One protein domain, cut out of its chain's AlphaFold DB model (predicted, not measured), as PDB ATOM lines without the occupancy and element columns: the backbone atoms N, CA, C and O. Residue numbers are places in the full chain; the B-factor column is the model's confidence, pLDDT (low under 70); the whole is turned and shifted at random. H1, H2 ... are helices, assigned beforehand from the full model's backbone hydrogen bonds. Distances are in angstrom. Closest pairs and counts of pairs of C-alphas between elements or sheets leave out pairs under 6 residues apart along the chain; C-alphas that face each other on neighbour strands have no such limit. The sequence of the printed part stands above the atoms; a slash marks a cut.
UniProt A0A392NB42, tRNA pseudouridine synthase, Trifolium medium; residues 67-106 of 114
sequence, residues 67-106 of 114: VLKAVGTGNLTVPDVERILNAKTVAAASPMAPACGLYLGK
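Overview. This is residues 67 to 106 of the 114 residues of the protein "tRNA pseudouridine synthase" of Trifolium medium (UniProt A0A392NB42). Two short helices, H1 and H2, stand side by side and run opposite ways as a loose pair, and a long tail with no named element, residues 88 to 106, folds back from the end of H2 past the first residue of H1. The last part of that tail, residues 98 to 106, sticks out from the helix pair as a free arm. The printed part has 40 residues, with H1 before H2 and no named strand; the class is all helix, though under half of the residues, 16 of 40, are in named elements. The whole is loose, with a radius of gyration of the C-alphas of 11.8 A and spans of 31 by 22 by 18 A.

Arrangement. H1, residues 67 to 72, and H2, residues 78 to 87, are close but not clearly touching, with 2 pairs of C-alphas within 8 A. Their closest C-alphas are those of Val 71 and Val 78, 7.0 A apart. They run opposite ways at a shallow tilt of 10 degrees, and their centres are 12.3 A apart. A tight link of 5 residues joins them. In H1 and H2 every O i to N i+4 pair is within hydrogen-bond range.

Along the chain. H1 begins at C-alpha 67, (-12.550, -49.188, 107.331), and is 8.5 A from first to last C-alpha. H2 begins at C-alpha 78, (-3.316, -46.225, 104.961), ends at C-alpha 87, (-3.876, -59.741, 110.505), and is 14.6 A long. C-alpha 106 is at (-27.640, -55.591, 90.723).

Size, cuts and confidence. The two C-alphas farthest apart are those of Pro 79 and Lys 106, at 32.3 A. Residues 86 to 91, of which 86 and 87 belong to H2, stand free, and so do residues 98 to 106. The printed part has no cut. The mean pLDDT of the printed part is 94.5, and no printed residue is under 70.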
ATOM      1  N   VAL A  67     -13.966 -49.573 107.477       97.19
ATOM      2  CA  VAL A  67     -12.550 -49.188 107.331       97.19
ATOM      3  C   VAL A  67     -12.403 -47.958 106.434       97.19
ATOM      4  O   VAL A  67     -11.719 -47.011 106.813       97.19
ATOM      5  N   LEU A  68     -13.095 -47.916 105.288       96.75
ATOM      6  CA  LEU A  68     -13.068 -46.752 104.388       96.75
ATOM      7  C   LEU A  68     -13.529 -45.471 105.093       96.75
ATOM      8  O   LEU A  68     -12.896 -44.427 104.951       96.75
ATOM      9  N   LYS A  69     -14.599 -45.553 105.894       96.19
ATOM     10  CA  LYS A  69     -15.062 -44.437 106.722       96.19
ATOM     11  C   LYS A  69     -13.980 -44.002 107.707       96.19
ATOM     12  O   LYS A  69     -13.744 -42.807 107.828       96.19
ATOM     13  N   ALA A  70     -13.350 -44.940 108.414       96.69
ATOM     14  CA  ALA A  70     -12.335 -44.619 109.412       96.69
ATOM     15  C   ALA A  70     -11.103 -43.938 108.797       96.69
ATOM     16  O   ALA A  70     -10.605 -42.975 109.375       96.69
ATOM     17  N   VAL A  71     -10.665 -44.373 107.613       97.25
ATOM     18  CA  VAL A  71      -9.592 -43.701 106.862       97.25
ATOM     19  C   VAL A  71     -10.037 -42.314 106.402       97.25
ATOM     20  O   VAL A  71      -9.333 -41.334 106.624       97.25
ATOM     21  N   GLY A  72     -11.239 -42.201 105.829       94.75
ATOM     22  CA  GLY A  72     -11.782 -40.925 105.353       94.75
ATOM     23  C   GLY A  72     -12.005 -39.883 106.455       94.75
ATOM     24  O   GLY A  72     -11.981 -38.690 106.170       94.75
ATOM     25  N   THR A  73     -12.198 -40.309 107.709       95.56
ATOM     26  CA  THR A  73     -12.292 -39.414 108.876       95.56
ATOM     27  C   THR A  73     -10.965 -39.223 109.615       95.56
ATOM     28  O   THR A  73     -10.952 -38.529 110.626       95.56
ATOM     29  N   GLY A  74      -9.870 -39.842 109.160       95.69
ATOM     30  CA  GLY A  74      -8.547 -39.740 109.789       95.69
ATOM     31  C   GLY A  74      -8.343 -40.591 111.051       95.69
ATOM     32  O   GLY A  74      -7.334 -40.439 111.726       95.69
ATOM     33  N   ASN A  75      -9.267 -41.502 111.369       95.75
ATOM     34  CA  ASN A  75      -9.143 -42.415 112.515       95.75
ATOM     35  C   ASN A  75      -8.230 -43.616 112.224       95.75
ATOM     36  O   ASN A  75      -7.773 -44.278 113.151       95.75
ATOM     37  N   LEU A  76      -8.016 -43.933 110.945       95.88
ATOM     38  CA  LEU A  76      -7.048 -44.923 110.483       95.88
ATOM     39  C   LEU A  76      -6.161 -44.312 109.405       95.88
ATOM     40  O   LEU A  76      -6.623 -43.520 108.581       95.88
ATOM     41  N   THR A  77      -4.905 -44.737 109.372       96.56
ATOM     42  CA  THR A  77      -3.978 -44.413 108.287       96.56
ATOM     43  C   THR A  77      -3.965 -45.520 107.232       96.56
ATOM     44  O   THR A  77      -4.400 -46.645 107.475       96.56
ATOM     45  N   VAL A  78      -3.450 -45.224 106.036       95.19
ATOM     46  CA  VAL A  78      -3.316 -46.225 104.961       95.19
ATOM     47  C   VAL A  78      -2.443 -47.424 105.385       95.19
ATOM     48  O   VAL A  78      -2.882 -48.554 105.166       95.19
ATOM     49  N   PRO A  79      -1.288 -47.244 106.064       96.94
ATOM     50  CA  PRO A  79      -0.515 -48.370 106.605       96.94
ATOM     51  C   PRO A  79      -1.284 -49.233 107.615       96.94
ATOM     52  O   PRO A  79      -1.082 -50.447 107.685       96.94
ATOM     53  N   ASP A  80      -2.204 -48.644 108.386       95.50
ATOM     54  CA  ASP A  80      -3.036 -49.424 109.305       95.50
ATOM     55  C   ASP A  80      -3.963 -50.377 108.548       95.50
ATOM     56  O   ASP A  80      -4.176 -51.501 108.997       95.50
ATOM     57  N   VAL A  81      -4.479 -49.970 107.384       95.38
ATOM     58  CA  VAL A  81      -5.312 -50.840 106.537       95.38
ATOM     59  C   VAL A  81      -4.527 -52.071 106.095       95.38
ATOM     60  O   VAL A  81      -5.045 -53.185 106.172       95.38
ATOM     61  N   GLU A  82      -3.271 -51.896 105.689       95.62
ATOM     62  CA  GLU A  82      -2.396 -53.012 105.324       95.62
ATOM     63  C   GLU A  82      -2.173 -53.959 106.511       95.62
ATOM     64  O   GLU A  82      -2.340 -55.175 106.383       95.62
ATOM     65  N   ARG A  83      -1.904 -53.412 107.704       95.75
ATOM     66  CA  ARG A  83      -1.786 -54.205 108.938       95.75
ATOM     67  C   ARG A  83      -3.061 -55.001 109.234       95.75
ATOM     68  O   ARG A  83      -2.972 -56.173 109.598       95.75
ATOM     69  N   ILE A  84      -4.237 -54.396 109.062       94.88
ATOM     70  CA  ILE A  84      -5.541 -55.046 109.279       94.88
ATOM     71  C   ILE A  84      -5.743 -56.210 108.304       94.88
ATOM     72  O   ILE A  84      -6.151 -57.298 108.717       94.88
ATOM     73  N   LEU A  85      -5.430 -56.006 107.021       94.19
ATOM     74  CA  LEU A  85      -5.533 -57.052 106.000       94.19
ATOM     75  C   LEU A  85      -4.579 -58.219 106.292       94.19
ATOM     76  O   LEU A  85      -4.984 -59.381 106.208       94.19
ATOM     77  N   ASN A  86      -3.348 -57.918 106.711       95.88
ATOM     78  CA  ASN A  86      -2.346 -58.923 107.071       95.88
ATOM     79  C   ASN A  86      -2.710 -59.709 108.337       95.88
ATOM     80  O   ASN A  86      -2.403 -60.898 108.428       95.88
ATOM     81  N   ALA A  87      -3.410 -59.083 109.287       94.69
ATOM     82  CA  ALA A  87      -3.876 -59.741 110.505       94.69
ATOM     83  C   ALA A  87      -4.965 -60.800 110.245       94.69
ATOM     84  O   ALA A  87      -5.187 -61.662 111.096       94.69
ATOM     85  N   LYS A  88      -5.652 -60.748 109.088       91.25
ATOM     86  CA  LYS A  88      -6.686 -61.717 108.660       91.25
ATOM     87  C   LYS A  88      -7.782 -61.971 109.705       91.25
ATOM     88  O   LYS A  88      -8.382 -63.043 109.742       91.25
ATOM     89  N   THR A  89      -8.062 -60.984 110.552       89.81
ATOM     90  CA  THR A  89      -9.036 -61.086 111.641       89.81
ATOM     91  C   THR A  89      -9.967 -59.885 111.652       89.81
ATOM     92  O   THR A  89      -9.540 -58.740 111.504       89.81
ATOM     93  N   VAL A  90     -11.260 -60.143 111.853       84.56
ATOM     94  CA  VAL A  90     -12.299 -59.102 111.879       84.56
ATOM     95  C   VAL A  90     -12.123 -58.169 113.080       84.56
ATOM     96  O   VAL A  90     -12.455 -56.993 112.986       84.56
ATOM     97  N   ALA A  91     -11.541 -58.659 114.179       86.69
ATOM     98  CA  ALA A  91     -11.291 -57.863 115.380       86.69
ATOM     99  C   ALA A  91     -10.280 -56.723 115.163       86.69
ATOM    100  O   ALA A  91     -10.301 -55.746 115.902       86.69
ATOM    101  N   ALA A  92      -9.408 -56.832 114.153       84.25
ATOM    102  CA  ALA A  92      -8.458 -55.776 113.811       84.25
ATOM    103  C   ALA A  92      -9.109 -54.634 113.009       84.25
ATOM    104  O   ALA A  92      -8.550 -53.544 112.934       84.25
ATOM    105  N   ALA A  93     -10.270 -54.869 112.391       87.69
ATOM    106  CA  ALA A  93     -10.934 -53.887 111.543       87.69
ATOM    107  C   ALA A  93     -11.668 -52.803 112.353       87.69
ATOM    108  O   ALA A  93     -12.005 -52.972 113.524       87.69
ATOM    109  N   SER A  94     -11.971 -51.681 111.695       91.69
ATOM    110  CA  SER A  94     -12.860 -50.656 112.249       91.69
ATOM    111  C   SER A  94     -14.275 -51.188 112.508       91.69
ATOM    112  O   SER A  94     -14.689 -52.169 111.882       91.69
ATOM    113  N   PRO A  95     -15.064 -50.503 113.362       94.38
ATOM    114  CA  PRO A  95     -16.458 -50.852 113.594       94.38
ATOM    115  C   PRO A  95     -17.239 -51.040 112.292       94.38
ATOM    116  O   PRO A  95     -17.170 -50.220 111.372       94.38
ATOM    117  N   MET A  96     -18.002 -52.131 112.231       95.69
ATOM    118  CA  MET A  96     -18.813 -52.474 111.070       95.69
ATOM    119  C   MET A  96     -19.829 -51.365 110.767       95.69
ATOM    120  O   MET A  96     -20.552 -50.910 111.655       95.69
ATOM    121  N   ALA A  97     -19.936 -50.969 109.495       96.50
ATOM    122  CA  ALA A  97     -20.901 -49.958 109.078       96.50
ATOM    123  C   ALA A  97     -22.356 -50.381 109.399       96.50
ATOM    124  O   ALA A  97     -22.669 -51.579 109.348       96.50
ATOM    125  N   PRO A  98     -23.275 -49.442 109.697       96.06
ATOM    126  CA  PRO A  98     -24.693 -49.739 109.919       96.06
ATOM    127  C   PRO A  98     -25.352 -50.461 108.734       96.06
ATOM    128  O   PRO A  98     -24.951 -50.289 107.585       96.06
ATOM    129  N   ALA A  99     -26.381 -51.268 109.004       95.94
ATOM    130  CA  ALA A  99     -27.079 -52.028 107.961       95.94
ATOM    131  C   ALA A  99     -28.014 -51.163 107.100       95.94
ATOM    132  O   ALA A  99     -28.209 -51.468 105.930       95.94
ATOM    133  N   CYS A 100     -28.560 -50.074 107.654       95.62
ATOM    134  CA  CYS A 100     -29.575 -49.236 107.005       95.62
ATOM    135  C   CYS A 100     -29.122 -48.575 105.691       95.62
ATOM    136  O   CYS A 100     -29.967 -48.139 104.918       95.62
ATOM    137  N   GLY A 101     -27.813 -48.503 105.429       94.12
ATOM    138  CA  GLY A 101     -27.256 -47.964 104.186       94.12
ATOM    139  C   GLY A 101     -26.891 -49.014 103.133       94.12
ATOM    140  O   GLY A 101     -26.423 -48.641 102.060       94.12
ATOM    141  N   LEU A 102     -27.050 -50.311 103.421       97.19
ATOM    142  CA  LEU A 102     -26.673 -51.388 102.505       97.19
ATOM    143  C   LEU A 102     -27.893 -51.903 101.736       97.19
ATOM    144  O   LEU A 102     -28.874 -52.333 102.335       97.19
ATOM    145  N   TYR A 103     -27.783 -51.944 100.411       96.75
ATOM    146  CA  TYR A 103     -28.790 -52.526  99.528       96.75
ATOM    147  C   TYR A 103     -28.136 -53.325  98.394       96.75
ATOM    148  O   TYR A 103     -27.008 -53.049  97.978       96.75
ATOM    149  N   LEU A 104     -28.849 -54.334  97.887       97.12
ATOM    150  CA  LEU A 104     -28.438 -55.095  96.711       97.12
ATOM    151  C   LEU A 104     -28.810 -54.307  95.449       97.12
ATOM    152  O   LEU A 104     -29.988 -54.148  95.148       97.12
ATOM    153  N   GLY A 105     -27.809 -53.809  94.721       96.31
ATOM    154  CA  GLY A 105     -28.046 -52.976  93.535       96.31
ATOM    155  C   GLY A 105     -28.311 -53.760  92.245       96.31
ATOM    156  O   GLY A 105     -29.194 -53.401  91.474       96.31
ATOM    157  N   LYS A 106     -27.533 -54.816  91.971       96.50
ATOM    158  CA  LYS A 106     -27.640 -55.591  90.723       96.50
ATOM    159  C   LYS A 106     -27.160 -57.026  90.910       96.50
ATOM    160  O   LYS A 106     -26.103 -57.249  91.494       96.50
TER     161      LYS A 106